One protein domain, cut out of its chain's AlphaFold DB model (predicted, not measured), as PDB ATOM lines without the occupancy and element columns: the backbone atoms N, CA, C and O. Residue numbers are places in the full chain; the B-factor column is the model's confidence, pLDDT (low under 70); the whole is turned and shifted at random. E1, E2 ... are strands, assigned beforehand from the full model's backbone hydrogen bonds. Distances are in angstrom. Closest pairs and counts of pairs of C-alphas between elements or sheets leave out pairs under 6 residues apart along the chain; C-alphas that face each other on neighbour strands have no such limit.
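AT A GLANCE: This is residues 36 to 140 of the 140 residues of an uncharacterized protein of Citrobacter koseri (UniProt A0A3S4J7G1). One six-strand sheet folds back on itself like a partly open barrel: E3 and E2 face E6, E5 and E4, with E1 as the hinge. A long loop, residues 77 to 108, joins the edge strands E3 and E4. The printed part has 105 residues, of which 58 are in the six named strands, with no named helix, and its class is all strand; the sheet is antiparallel in the order E3 E2 E1 E6 E5 E4, with two meanders of successive antiparallel neighbours, E1 E2 E3 and E4 E5 E6. It is compact, radius of gyration of the C-alphas 13.1 A, spanning 34 by 26 by 24 A.

HOW THE PARTS SIT: E1, residues 38 to 50, forms a hairpin with E2, 53 to 68 (N 40 to O 66, 2.8 A). E2 bends by 108 degrees at residue 61 and forms a hairpin with E3, 73 to 76 (N 76 to O 65, 2.7 A). E4, 109 to 115, E5, 118 to 125, and E6, 130 to 139, form two hairpins (N 111 to O 122, 2.9 A; N 134 to O 121, 2.8 A). E6 is E1's neighbour (N 138 to O 41, 2.8 A).

IN THESE COORDINATES: E1, 33.4 A long, begins at C-alpha 38 (34.803, -28.030, 10.820); E6, 26.0 A, ends at C-alpha 139 (33.773, -34.696, 14.145).

THE WHOLE: The farthest C-alphas, Asn 102 and Asp 116, are 38.8 A apart. The printed part has no cut. Residues 61 to 62 and 77 to 106 have pLDDT under 70.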
ATOM      1  N   GLU A  36      30.625 -27.136  16.517       75.75
ATOM      2  CA  GLU A  36      30.063 -27.853  15.369       75.75
ATOM      3  C   GLU A  36      30.687 -27.427  14.032       75.75
ATOM      4  O   GLU A  36      30.392 -28.041  13.011       75.75
ATOM      5  N   ILE A  37      31.524 -26.390  13.986       83.06
ATOM      6  CA  ILE A  37      32.215 -25.954  12.762       83.06
ATOM      7  C   ILE A  37      33.427 -26.859  12.499       83.06
ATOM      8  O   ILE A  37      34.140 -27.244  13.424       83.06
ATOM      9  N   GLY A  38      33.678 -27.187  11.229       84.12
ATOM     10  CA  GLY A  38      34.803 -28.030  10.820       84.12
ATOM     11  C   GLY A  38      34.400 -29.270  10.026       84.12
ATOM     12  O   GLY A  38      33.269 -29.379   9.536       84.12
ATOM     13  N   VAL A  39      35.367 -30.180   9.882       84.56
ATOM     14  CA  VAL A  39      35.271 -31.411   9.087       84.56
ATOM     15  C   VAL A  39      34.563 -32.503   9.887       84.56
ATOM     16  O   VAL A  39      34.820 -32.668  11.078       84.56
ATOM     17  N   LYS A  40      33.645 -33.216   9.235       88.38
ATOM     18  CA  LYS A  40      32.890 -34.331   9.809       88.38
ATOM     19  C   LYS A  40      32.814 -35.490   8.831       88.38
ATOM     20  O   LYS A  40      32.682 -35.251   7.633       88.38
ATOM     21  N   HIS A  41      32.789 -36.708   9.347       88.19
ATOM     22  CA  HIS A  41      32.487 -37.915   8.577       88.19
ATOM     23  C   HIS A  41      31.059 -38.334   8.868       88.19
ATOM     24  O   HIS A  41      30.665 -38.420  10.027       88.19
ATOM     25  N   CYS A  42      30.262 -38.515   7.824       89.00
ATOM     26  CA  CYS A  42      28.827 -38.739   7.936       89.00
ATOM     27  C   CYS A  42      28.384 -39.912   7.063       89.00
ATOM     28  O   CYS A  42      28.919 -40.130   5.972       89.00
ATOM     29  N   ASP A  43      27.300 -40.561   7.476       90.38
ATOM     30  CA  ASP A  43      26.523 -41.428   6.599       90.38
ATOM     31  C   ASP A  43      25.821 -40.579   5.539       90.38
ATOM     32  O   ASP A  43      25.241 -39.536   5.861       90.38
ATOM     33  N   LEU A  44      25.829 -41.032   4.285       86.31
ATOM     34  CA  LEU A  44      25.168 -40.340   3.183       86.31
ATOM     35  C   LEU A  44      24.036 -41.181   2.604       86.31
ATOM     36  O   LEU A  44      24.248 -42.300   2.146       86.31
ATOM     37  N   SER A  45      22.848 -40.593   2.517       88.12
ATOM     38  CA  SER A  45      21.695 -41.191   1.846       88.12
ATOM     39  C   SER A  45      21.208 -40.324   0.687       88.12
ATOM     40  O   SER A  45      21.276 -39.090   0.718       88.12
ATOM     41  N   THR A  46      20.674 -40.982  -0.339       85.25
ATOM     42  CA  THR A  46      20.056 -40.363  -1.515       85.25
ATOM     43  C   THR A  46      18.577 -40.637  -1.610       85.25
ATOM     44  O   THR A  46      18.071 -41.701  -1.252       85.25
ATOM     45  N   PHE A  47      17.884 -39.639  -2.142       87.69
ATOM     46  CA  PHE A  47      16.455 -39.675  -2.362       87.69
ATOM     47  C   PHE A  47      16.117 -39.018  -3.701       87.69
ATOM     48  O   PHE A  47      16.783 -38.077  -4.148       87.69
ATOM     49  N   ASN A  48      15.013 -39.464  -4.291       86.19
ATOM     50  CA  ASN A  48      14.397 -38.849  -5.460       86.19
ATOM     51  C   ASN A  48      13.169 -38.025  -5.074       86.19
ATOM     52  O   ASN A  48      12.466 -38.340  -4.114       86.19
ATOM     53  N   ILE A  49      12.863 -37.004  -5.870       86.00
ATOM     54  CA  ILE A  49      11.624 -36.232  -5.764       86.00
ATOM     55  C   ILE A  49      10.650 -36.722  -6.837       86.00
ATOM     56  O   ILE A  49      10.752 -36.357  -8.008       86.00
ATOM     57  N   VAL A  50       9.665 -37.524  -6.434       87.31
ATOM     58  CA  VAL A  50       8.650 -38.097  -7.330       87.31
ATOM     59  C   VAL A  50       7.281 -37.542  -6.957       87.31
ATOM     60  O   VAL A  50       6.812 -37.711  -5.833       87.31
ATOM     61  N   GLY A  51       6.632 -36.833  -7.887       86.12
ATOM     62  CA  GLY A  51       5.313 -36.236  -7.638       86.12
ATOM     63  C   GLY A  51       5.287 -35.263  -6.449       86.12
ATOM     64  O   GLY A  51       4.288 -35.193  -5.738       86.12
ATOM     65  N   GLY A  52       6.402 -34.564  -6.197       85.62
ATOM     66  CA  GLY A  52       6.561 -33.642  -5.065       85.62
ATOM     67  C   GLY A  52       6.851 -34.312  -3.718       85.62
ATOM     68  O   GLY A  52       6.860 -33.629  -2.699       85.62
ATOM     69  N   LYS A  53       7.080 -35.630  -3.687       85.81
ATOM     70  CA  LYS A  53       7.431 -36.377  -2.473       85.81
ATOM     71  C   LYS A  53       8.871 -36.864  -2.537       85.81
ATOM     72  O   LYS A  53       9.312 -37.327  -3.586       85.81
ATOM     73  N   VAL A  54       9.567 -36.789  -1.406       86.81
ATOM     74  CA  VAL A  54      10.913 -37.348  -1.236       86.81
ATOM     75  C   VAL A  54      10.784 -38.854  -0.999       86.81
ATOM     76  O   VAL A  54      10.088 -39.278  -0.078       86.81
ATOM     77  N   VAL A  55      11.412 -39.655  -1.856       86.88
ATOM     78  CA  VAL A  55      11.388 -41.122  -1.829       86.88
ATOM     79  C   VAL A  55      12.817 -41.626  -1.707       86.88
ATOM     80  O   VAL A  55      13.671 -41.227  -2.496       86.88
ATOM     81  N   TYR A  56      13.065 -42.484  -0.720       85.06
ATOM     82  CA  TYR A  56      14.376 -43.084  -0.487       85.06
ATOM     83  C   TYR A  56      14.835 -43.896  -1.697       85.06
ATOM     84  O   TYR A  56      14.048 -44.645  -2.276       85.06
ATOM     85  N   GLU A  57      16.099 -43.722  -2.068       81.75
ATOM     86  CA  GLU A  57      16.748 -44.468  -3.141       81.75
ATOM     87  C   GLU A  57      17.791 -45.411  -2.559       81.75
ATOM     88  O   GLU A  57      17.628 -46.622  -2.678       81.75
ATOM     89  N   ASP A  58      18.817 -44.865  -1.902       77.56
ATOM     90  CA  ASP A  58      19.935 -45.664  -1.405       77.56
ATOM     91  C   ASP A  58      20.739 -44.961  -0.299       77.56
ATOM     92  O   ASP A  58      20.638 -43.744  -0.120       77.56
ATOM     93  N   THR A  59      21.570 -45.724   0.414       79.31
ATOM     94  CA  THR A  59      22.567 -45.238   1.376       79.31
ATOM     95  C   THR A  59      23.947 -45.671   0.905       79.31
ATOM     96  O   THR A  59      24.163 -46.832   0.573       79.31
ATOM     97  N   PHE A  60      24.891 -44.734   0.866       73.31
ATOM     98  CA  PHE A  60      26.255 -45.012   0.441       73.31
ATOM     99  C   PHE A  60      27.031 -45.679   1.568       73.31
ATOM    100  O   PHE A  60      27.083 -45.167   2.679       73.31
ATOM    101  N   GLU A  61      27.691 -46.791   1.250       69.88
ATOM    102  CA  GLU A  61      28.557 -47.501   2.200       69.88
ATOM    103  C   GLU A  61      29.850 -46.738   2.524       69.88
ATOM    104  O   GLU A  61      30.536 -47.059   3.489       69.88
ATOM    105  N   LYS A  62      30.221 -45.756   1.694       69.25
ATOM    106  CA  LYS A  62      31.375 -44.893   1.949       69.25
ATOM    107  C   LYS A  62      30.927 -43.647   2.693       69.25
ATOM    108  O   LYS A  62      29.997 -42.975   2.249       69.25
ATOM    109  N   GLU A  63      31.660 -43.325   3.750       77.06
ATOM    110  CA  GLU A  63      31.500 -42.085   4.500       77.06
ATOM    111  C   GLU A  63      31.638 -40.869   3.576       77.06
ATOM    112  O   GLU A  63      32.480 -40.827   2.668       77.06
ATOM    113  N   ALA A  64      30.783 -39.879   3.808       81.19
ATOM    114  CA  ALA A  64      30.866 -38.569   3.187       81.19
ATOM    115  C   ALA A  64      31.556 -37.593   4.132       81.19
ATOM    116  O   ALA A  64      31.272 -37.568   5.328       81.19
ATOM    117  N   VAL A  65      32.406 -36.734   3.574       82.56
ATOM    118  CA  VAL A  65      33.081 -35.698   4.353       82.56
ATOM    119  C   VAL A  65      32.275 -34.412   4.264       82.56
ATOM    120  O   VAL A  65      32.161 -33.816   3.196       82.56
ATOM    121  N   VAL A  66      31.718 -33.956   5.379       85.25
ATOM    122  CA  VAL A  66      31.013 -32.677   5.471       85.25
ATOM    123  C   VAL A  66      31.940 -31.621   6.049       85.25
ATOM    124  O   VAL A  66      32.477 -31.797   7.138       85.25
ATOM    125  N   VAL A  67      32.089 -30.492   5.358       83.62
ATOM    126  CA  VAL A  67      32.786 -29.318   5.903       83.62
ATOM    127  C   VAL A  67      31.747 -28.252   6.218       83.62
ATOM    128  O   VAL A  67      31.081 -27.739   5.321       83.62
ATOM    129  N   ASP A  68      31.571 -27.950   7.504       83.56
ATOM    130  CA  ASP A  68      30.668 -26.895   7.976       83.56
ATOM    131  C   ASP A  68      31.464 -25.606   8.209       83.56
ATOM    132  O   ASP A  68      32.409 -25.595   8.998       83.56
ATOM    133  N   HIS A  69      31.080 -24.533   7.517       78.62
ATOM    134  CA  HIS A  69      31.746 -23.227   7.524       78.62
ATOM    135  C   HIS A  69      30.992 -22.187   8.367       78.62
ATOM    136  O   HIS A  69      31.260 -20.983   8.292       78.62
ATOM    137  N   GLY A  70      29.989 -22.601   9.140       76.44
ATOM    138  CA  GLY A  70      29.202 -21.701   9.972       76.44
ATOM    139  C   GLY A  70      27.967 -21.150   9.257       76.44
ATOM    140  O   GLY A  70      26.837 -21.289   9.720       76.44
ATOM    141  N   LYS A  71      28.171 -20.502   8.105       74.06
ATOM    142  CA  LYS A  71      27.081 -19.914   7.291       74.06
ATOM    143  C   LYS A  71      26.637 -20.803   6.129       74.06
ATOM    144  O   LYS A  71      25.593 -20.554   5.527       74.06
ATOM    145  N   SER A  72      27.439 -21.803   5.803       77.12
ATOM    146  CA  SER A  72      27.258 -22.733   4.694       77.12
ATOM    147  C   SER A  72      27.941 -24.057   5.041       77.12
ATOM    148  O   SER A  72      28.624 -24.172   6.058       77.12
ATOM    149  N   PHE A  73      27.736 -25.066   4.201       80.62
ATOM    150  CA  PHE A  73      28.447 -26.332   4.294       80.62
ATOM    151  C   PHE A  73      28.628 -26.950   2.907       80.62
ATOM    152  O   PHE A  73      27.893 -26.630   1.959       80.62
ATOM    153  N   SER A  74      29.589 -27.861   2.820       77.50
ATOM    154  CA  SER A  74      29.892 -28.686   1.656       77.50
ATOM    155  C   SER A  74      29.858 -30.171   2.044       77.50
ATOM    156  O   SER A  74      30.039 -30.506   3.212       77.50
ATOM    157  N   ILE A  75      29.551 -31.060   1.093       78.69
ATOM    158  CA  ILE A  75      29.503 -32.519   1.310       78.69
ATOM    159  C   ILE A  75      30.389 -33.185   0.264       78.69
ATOM    160  O   ILE A  75      29.939 -33.487  -0.831       78.69
ATOM    161  N   ASN A  76      31.650 -33.442   0.555       72.94
ATOM    162  CA  ASN A  76      32.510 -34.153  -0.374       72.94
ATOM    163  C   ASN A  76      32.178 -35.655  -0.369       72.94
ATOM    164  O   ASN A  76      32.469 -36.373   0.589       72.94
ATOM    165  N   ALA A  77      31.549 -36.124  -1.447       67.25
ATOM    166  CA  ALA A  77      31.232 -37.529  -1.658       67.25
ATOM    167  C   ALA A  77      31.233 -37.861  -3.148       67.25
ATOM    168  O   ALA A  77      30.587 -37.181  -3.937       67.25
ATOM    169  N   SER A  78      31.907 -38.945  -3.533       63.50
ATOM    170  CA  SER A  78      31.874 -39.458  -4.906       63.50
ATOM    171  C   SER A  78      30.782 -40.509  -5.058       63.50
ATOM    172  O   SER A  78      30.940 -41.650  -4.627       63.50
ATOM    173  N   ILE A  79      29.686 -40.126  -5.705       62.69
ATOM    174  CA  ILE A  79      28.543 -41.006  -5.958       62.69
ATOM    175  C   ILE A  79      28.605 -41.499  -7.399       62.69
ATOM    176  O   ILE A  79      28.623 -40.698  -8.331       62.69
ATOM    177  N   TYR A  80      28.612 -42.820  -7.571       58.34
ATOM    178  CA  TYR A  80      28.504 -43.466  -8.873       58.34
ATOM    179  C   TYR A  80      27.086 -43.994  -9.042       58.34
ATOM    180  O   TYR A  80      26.687 -44.932  -8.359       58.34
ATOM    181  N   ASN A  81      26.321 -43.398  -9.954       56.81
ATOM    182  CA  ASN A  81      25.017 -43.935 -10.318       56.81
ATOM    183  C   ASN A  81      25.191 -44.981 -11.432       56.81
ATOM    184  O   ASN A  81      25.591 -44.638 -12.545       56.81
ATOM    185  N   VAL A  82      24.902 -46.249 -11.131       53.81
ATOM    186  CA  VAL A  82      25.021 -47.363 -12.091       53.81
ATOM    187  C   VAL A  82      24.014 -47.276 -13.243       53.81
ATOM    188  O   VAL A  82      24.331 -47.698 -14.353       53.81
ATOM    189  N   ASP A  83      22.853 -46.658 -13.016       53.22
ATOM    190  CA  ASP A  83      21.800 -46.461 -14.021       53.22
ATOM    191  C   ASP A  83      22.014 -45.189 -14.857       53.22
ATOM    192  O   ASP A  83      21.446 -45.031 -15.939       53.22
ATOM    193  N   SER A  84      22.850 -44.268 -14.372       49.12
ATOM    194  CA  SER A  84      23.176 -43.009 -15.039       49.12
ATOM    195  C   SER A  84      24.643 -42.629 -14.782       49.12
ATOM    196  O   SER A  84      24.913 -41.674 -14.044       49.12
ATOM    197  N   PRO A  85      25.609 -43.323 -15.424       46.69
ATOM    198  CA  PRO A  85      27.056 -43.209 -15.165       46.69
ATOM    199  C   PRO A  85      27.668 -41.828 -15.472       46.69
ATOM    200  O   PRO A  85      28.873 -41.636 -15.350       46.69
ATOM    201  N   ALA A  86      26.853 -40.855 -15.884       41.50
ATOM    202  CA  ALA A  86      27.257 -39.499 -16.242       41.50
ATOM    203  C   ALA A  86      27.303 -38.507 -15.061       41.50
ATOM    204  O   ALA A  86      27.695 -37.355 -15.264       41.50
ATOM    205  N   LEU A  87      26.877 -38.913 -13.859       48.00
ATOM    206  CA  LEU A  87      26.740 -38.019 -12.707       48.00
ATOM    207  C   LEU A  87      27.779 -38.367 -11.635       48.00
ATOM    208  O   LEU A  87      27.527 -39.219 -10.789       48.00
ATOM    209  N   MET A  88      28.938 -37.705 -11.683       49.41
ATOM    210  CA  MET A  88      29.843 -37.608 -10.537       49.41
ATOM    211  C   MET A  88      29.476 -36.350  -9.755       49.41
ATOM    212  O   MET A  88      29.391 -35.256 -10.315       49.41
ATOM    213  N   TYR A  89      29.233 -36.510  -8.462       55.22
ATOM    214  CA  TYR A  89      28.895 -35.400  -7.586       55.22
ATOM    215  C   TYR A  89      30.172 -34.957  -6.881       55.22
ATOM    216  O   TYR A  89      30.858 -35.775  -6.284       55.22
ATOM    217  N   ASN A  90      30.522 -33.681  -6.997       53.44
ATOM    218  CA  ASN A  90      31.556 -33.068  -6.179       53.44
ATOM    219  C   ASN A  90      30.946 -31.800  -5.598       53.44
ATOM    220  O   ASN A  90      30.527 -30.921  -6.344       53.44
ATOM    221  N   PHE A  91      30.803 -31.732  -4.284       62.91
ATOM    222  CA  PHE A  91      30.175 -30.592  -3.635       62.91
ATOM    223  C   PHE A  91      31.286 -29.781  -2.990       62.91
ATOM    224  O   PHE A  91      31.541 -29.932  -1.803       62.91
ATOM    225  N   ASP A  92      31.978 -28.966  -3.779       53.56
ATOM    226  CA  ASP A  92      33.113 -28.188  -3.285       53.56
ATOM    227  C   ASP A  92      32.925 -26.709  -3.592       53.56
ATOM    228  O   ASP A  92      33.105 -26.314  -4.746       53.56
ATOM    229  N   ASN A  93      32.509 -25.946  -2.566       50.44
ATOM    230  CA  ASN A  93      32.695 -24.495  -2.387       50.44
ATOM    231  C   ASN A  93      31.707 -23.863  -1.375       50.44
ATOM    232  O   ASN A  93      30.524 -24.216  -1.274       50.44
ATOM    233  N   ASP A  94      32.217 -22.832  -0.689       49.78
ATOM    234  CA  ASP A  94      31.527 -21.983   0.297       49.78
ATOM    235  C   ASP A  94      30.241 -21.321  -0.230       49.78
ATOM    236  O   ASP A  94      29.341 -21.005   0.551       49.78
ATOM    237  N   GLU A  95      30.121 -21.132  -1.551       47.22
ATOM    238  CA  GLU A  95      29.066 -20.303  -2.145       47.22
ATOM    239  C   GLU A  95      28.120 -21.066  -3.089       47.22
ATOM    240  O   GLU A  95      26.914 -20.806  -3.068       47.22
ATOM    241  N   MET A  96      28.549 -22.089  -3.842       45.88
ATOM    242  CA  MET A  96      27.679 -22.674  -4.882       45.88
ATOM    243  C   MET A  96      28.081 -24.080  -5.320       45.88
ATOM    244  O   MET A  96      28.904 -24.199  -6.214       45.88
ATOM    245  N   ILE A  97      27.455 -25.122  -4.765       52.94
ATOM    246  CA  ILE A  97      27.696 -26.515  -5.174       52.94
ATOM    247  C   ILE A  97      27.729 -26.605  -6.703       52.94
ATOM    248  O   ILE A  97      26.713 -26.350  -7.349       52.94
ATOM    249  N   VAL A  98      28.894 -26.940  -7.259       51.72
ATOM    250  CA  VAL A  98      29.076 -27.197  -8.687       51.72
ATOM    251  C   VAL A  98      29.069 -28.703  -8.883       51.72
ATOM    252  O   VAL A  98      30.067 -29.374  -8.653       51.72
ATOM    253  N   LEU A  99      27.944 -29.245  -9.342       57.25
ATOM    254  CA  LEU A  99      27.958 -30.555  -9.991       57.25
ATOM    255  C   LEU A  99      28.957 -30.542 -11.145       57.25
ATOM    256  O   LEU A  99      28.729 -29.841 -12.124       57.25
ATOM    257  N   SER A 100      29.981 -31.390 -11.102       49.16
ATOM    258  CA  SER A 100      30.664 -31.811 -12.326       49.16
ATOM    259  C   SER A 100      29.953 -33.037 -12.903       49.16
ATOM    260  O   SER A 100      30.506 -34.133 -13.003       49.16
ATOM    261  N   ALA A 101      28.684 -32.874 -13.269       47.84
ATOM    262  CA  ALA A 101      28.079 -33.812 -14.197       47.84
ATOM    263  C   ALA A 101      28.642 -33.510 -15.590       47.84
ATOM    264  O   ALA A 101      28.837 -32.346 -15.938       47.84
ATOM    265  N   ASN A 102      28.800 -34.522 -16.445       46.62
ATOM    266  CA  ASN A 102      29.143 -34.301 -17.861       46.62
ATOM    267  C   ASN A 102      28.130 -33.382 -18.599       46.62
ATOM    268  O   ASN A 102      28.348 -33.016 -19.751       46.62
ATOM    269  N   SER A 103      27.016 -33.024 -17.945       50.66
ATOM    270  CA  SER A 103      25.914 -32.188 -18.420       50.66
ATOM    271  C   SER A 103      25.909 -30.730 -17.914       50.66
ATOM    272  O   SER A 103      24.968 -30.014 -18.246       50.66
ATOM    273  N   GLY A 104      26.909 -30.282 -17.140       56.00
ATOM    274  CA  GLY A 104      27.047 -28.889 -16.673       56.00
ATOM    275  C   GLY A 104      26.779 -28.665 -15.178       56.00
ATOM    276  O   GLY A 104      26.497 -29.610 -14.440       56.00
ATOM    277  N   ASP A 105      26.873 -27.401 -14.751       65.62
ATOM    278  CA  ASP A 105      26.773 -26.979 -13.349       65.62
ATOM    279  C   ASP A 105      25.307 -26.928 -12.889       65.62
ATOM    280  O   ASP A 105      24.455 -26.347 -13.569       65.62
ATOM    281  N   PHE A 106      24.991 -27.461 -11.703       69.06
ATOM    282  CA  PHE A 106      23.678 -27.231 -11.094       69.06
ATOM    283  C   PHE A 106      23.766 -26.844  -9.622       69.06
ATOM    284  O   PHE A 106      24.513 -27.434  -8.849       69.06
ATOM    285  N   SER A 107      22.907 -25.898  -9.239       72.19
ATOM    286  CA  SER A 107      22.809 -25.357  -7.886       72.19
ATOM    287  C   SER A 107      21.936 -26.226  -6.978       72.19
ATOM    288  O   SER A 107      20.896 -26.738  -7.397       72.19
ATOM    289  N   PHE A 108      22.334 -26.351  -5.714       79.19
ATOM    290  CA  PHE A 108      21.547 -27.001  -4.668       79.19
ATOM    291  C   PHE A 108      21.141 -25.992  -3.610       79.19
ATOM    292  O   PHE A 108      21.948 -25.184  -3.145       79.19
ATOM    293  N   SER A 109      19.899 -26.116  -3.161       84.44
ATOM    294  CA  SER A 109      19.498 -25.534  -1.886       84.44
ATOM    295  C   SER A 109      20.117 -26.334  -0.742       84.44
ATOM    296  O   SER A 109      20.211 -27.563  -0.807       84.44
ATOM    297  N   ARG A 110      20.561 -25.618   0.292       82.69
ATOM    298  CA  ARG A 110      21.253 -26.168   1.457       82.69
ATOM    299  C   ARG A 110      20.393 -25.947   2.689       82.69
ATOM    300  O   ARG A 110      19.925 -24.832   2.913       82.69
ATOM    301  N   VAL A 111      20.207 -26.986   3.489       86.62
ATOM    302  CA  VAL A 111      19.539 -26.881   4.785       86.62
ATOM    303  C   VAL A 111      20.356 -27.638   5.815       86.62
ATOM    304  O   VAL A 111      20.652 -28.815   5.631       86.62
ATOM    305  N   ARG A 112      20.712 -26.944   6.893       86.25
ATOM    306  CA  ARG A 112      21.224 -27.537   8.125       86.25
ATOM    307  C   ARG A 112      20.058 -27.628   9.100       86.25
ATOM    308  O   ARG A 112      19.370 -26.630   9.317       86.25
ATOM    309  N   GLU A 113      19.808 -28.808   9.643       86.94
ATOM    310  CA  GLU A 113      18.653 -29.065  10.499       86.94
ATOM    311  C   GLU A 113      19.091 -29.818  11.754       86.94
ATOM    312  O   GLU A 113      19.696 -30.886  11.672       86.94
ATOM    313  N   LEU A 114      18.787 -29.234  12.916       82.31
ATOM    314  CA  LEU A 114      19.025 -29.829  14.226       82.31
ATOM    315  C   LEU A 114      17.680 -30.249  14.831       82.31
ATOM    316  O   LEU A 114      16.928 -29.407  15.334       82.31
ATOM    317  N   SER A 115      17.392 -31.550  14.804       79.81
ATOM    318  CA  SER A 115      16.181 -32.142  15.383       79.81
ATOM    319  C   SER A 115      16.564 -33.197  16.407       79.81
ATOM    320  O   SER A 115      17.381 -34.058  16.113       79.81
ATOM    321  N   ASP A 116      15.993 -33.134  17.611       81.19
ATOM    322  CA  ASP A 116      16.216 -34.129  18.675       81.19
ATOM    323  C   ASP A 116      17.702 -34.451  18.946       81.19
ATOM    324  O   ASP A 116      18.077 -35.601  19.152       81.19
ATOM    325  N   ASN A 117      18.555 -33.417  18.937       73.19
ATOM    326  CA  ASN A 117      20.022 -33.498  19.047       73.19
ATOM    327  C   ASN A 117      20.729 -34.264  17.915       73.19
ATOM    328  O   ASN A 117      21.932 -34.491  17.994       73.19
ATOM    329  N   SER A 118      20.016 -34.624  16.851       80.56
ATOM    330  CA  SER A 118      20.598 -35.124  15.614       80.56
ATOM    331  C   SER A 118      20.790 -33.970  14.638       80.56
ATOM    332  O   SER A 118      19.845 -33.252  14.290       80.56
ATOM    333  N   LEU A 119      22.038 -33.777  14.227       83.62
ATOM    334  CA  LEU A 119      22.405 -32.818  13.202       83.62
ATOM    335  C   LEU A 119      22.352 -33.493  11.836       83.62
ATOM    336  O   LEU A 119      22.978 -34.527  11.613       83.62
ATOM    337  N   THR A 120      21.620 -32.877  10.915       89.25
ATOM    338  CA  THR A 120      21.508 -33.347   9.538       89.25
ATOM    339  C   THR A 120      21.801 -32.225   8.553       89.25
ATOM    340  O   THR A 120      21.446 -31.059   8.758       89.25
ATOM    341  N   TYR A 121      22.449 -32.600   7.456       88.25
ATOM    342  CA  TYR A 121      22.786 -31.718   6.351       88.25
ATOM    343  C   TYR A 121      22.058 -32.193   5.104       88.25
ATOM    344  O   TYR A 121      22.209 -33.337   4.683       88.25
ATOM    345  N   ARG A 122      21.262 -31.313   4.500       89.38
ATOM    346  CA  ARG A 122      20.438 -31.632   3.337       89.38
ATOM    347  C   ARG A 122      20.786 -30.759   2.146       89.38
ATOM    348  O   ARG A 122      20.750 -29.532   2.235       89.38
ATOM    349  N   LEU A 123      21.026 -31.403   1.009       86.38
ATOM    350  CA  LEU A 123      21.195 -30.758  -0.289       86.38
ATOM    351  C   LEU A 123      20.041 -31.151  -1.201       86.38
ATOM    352  O   LEU A 123      19.805 -32.335  -1.410       86.38
ATOM    353  N   THR A 124      19.313 -30.181  -1.751       86.12
ATOM    354  CA  THR A 124      18.174 -30.441  -2.651       86.12
ATOM    355  C   THR A 124      18.345 -29.729  -3.983       86.12
ATOM    356  O   THR A 124      18.544 -28.511  -4.019       86.12
ATOM    357  N   ASN A 125      18.208 -30.483  -5.074       83.25
ATOM    358  CA  ASN A 125      18.151 -29.959  -6.430       83.25
ATOM    359  C   ASN A 125      16.821 -30.334  -7.089       83.25
ATOM    360  O   ASN A 125      16.533 -31.495  -7.386       83.25
ATOM    361  N   GLU A 126      16.012 -29.311  -7.342       83.38
ATOM    362  CA  GLU A 126      14.689 -29.465  -7.938       83.38
ATOM    363  C   GLU A 126      14.719 -29.778  -9.436       83.38
ATOM    364  O   GLU A 126      13.747 -30.333  -9.950       83.38
ATOM    365  N   ALA A 127      15.797 -29.432 -10.144       80.25
ATOM    366  CA  ALA A 127      15.928 -29.687 -11.576       80.25
ATOM    367  C   ALA A 127      16.247 -31.162 -11.848       80.25
ATOM    368  O   ALA A 127      15.626 -31.779 -12.709       80.25
ATOM    369  N   THR A 128      17.164 -31.743 -11.074       78.25
ATOM    370  CA  THR A 128      17.529 -33.163 -11.154       78.25
ATOM    371  C   THR A 128      16.611 -34.057 -10.326       78.25
ATOM    372  O   THR A 128      16.692 -35.276 -10.447       78.25
ATOM    373  N   LYS A 129      15.719 -33.467  -9.513       85.44
ATOM    374  CA  LYS A 129      14.814 -34.175  -8.596       85.44
ATOM    375  C   LYS A 129      15.572 -35.062  -7.607       85.44
ATOM    376  O   LYS A 129      15.132 -36.168  -7.309       85.44
ATOM    377  N   ARG A 130      16.690 -34.557  -7.081       82.75
ATOM    378  CA  ARG A 130      17.576 -35.276  -6.155       82.75
ATOM    379  C   ARG A 130      17.687 -34.570  -4.813       82.75
ATOM    380  O   ARG A 130      17.775 -33.340  -4.752       82.75
ATOM    381  N   VAL A 131      17.741 -35.370  -3.753       86.81
ATOM    382  CA  VAL A 131      18.048 -34.924  -2.393       86.81
ATOM    383  C   VAL A 131      19.155 -35.797  -1.811       86.81
ATOM    384  O   VAL A 131      19.095 -37.020  -1.911       86.81
ATOM    385  N   PHE A 132      20.138 -35.159  -1.183       86.62
ATOM    386  CA  PHE A 132      21.198 -35.805  -0.414       86.62
ATOM    387  C   PHE A 132      21.028 -35.445   1.057       86.62
ATOM    388  O   PHE A 132      20.807 -34.273   1.372       86.62
ATOM    389  N   PHE A 133      21.134 -36.437   1.935       89.81
ATOM    390  CA  PHE A 133      21.149 -36.253   3.383       89.81
ATOM    391  C   PHE A 133      22.440 -36.826   3.950       89.81
ATOM    392  O   PHE A 133      22.682 -38.018   3.791       89.81
ATOM    393  N   ALA A 134      23.225 -35.988   4.624       89.75
ATOM    394  CA  ALA A 134      24.302 -36.434   5.494       89.75
ATOM    395  C   ALA A 134      23.837 -36.391   6.955       89.75
ATOM    396  O   ALA A 134      23.314 -35.372   7.423       89.75
ATOM    397  N   SER A 135      23.998 -37.510   7.653       91.19
ATOM    398  CA  SER A 135      23.553 -37.726   9.033       91.19
ATOM    399  C   SER A 135      24.576 -38.545   9.814       91.19
ATOM    400  O   SER A 135      25.538 -39.034   9.231       91.19
ATOM    401  N   ASN A 136      24.362 -38.698  11.125       89.38
ATOM    402  CA  ASN A 136      25.275 -39.428  12.016       89.38
ATOM    403  C   ASN A 136      26.720 -38.923  11.901       89.38
ATOM    404  O   ASN A 136      27.667 -39.693  11.866       89.38
ATOM    405  N   CYS A 137      26.861 -37.604  11.781       87.50
ATOM    406  CA  CYS A 137      28.145 -36.973  11.551       87.50
ATOM    407  C   CYS A 137      29.012 -36.999  12.810       87.50
ATOM    408  O   CYS A 137      28.618 -36.446  13.839       87.50
ATOM    409  N   GLU A 138      30.209 -37.557  12.695       87.62
ATOM    410  CA  GLU A 138      31.244 -37.525  13.723       87.62
ATOM    411  C   GLU A 138      32.300 -36.484  13.356       87.62
ATOM    412  O   GLU A 138      32.654 -36.322  12.190       87.62
ATOM    413  N   GLN A 139      32.759 -35.724  14.347       84.50
ATOM    414  CA  GLN A 139      33.773 -34.696  14.145       84.50
ATOM    415  C   GLN A 139      35.171 -35.308  14.234       84.50
ATOM    416  O   GLN A 139      35.426 -36.091  15.149       84.50
ATOM    417  N   ASP A 140      36.041 -34.924  13.295       73.75
ATOM    418  CA  ASP A 140      37.472 -35.273  13.300       73.75
ATOM    419  C   ASP A 140      38.247 -34.639  14.470       73.75
ATOM    420  O   ASP A 140      37.971 -33.459  14.806       73.75
TER     421      ASP A 140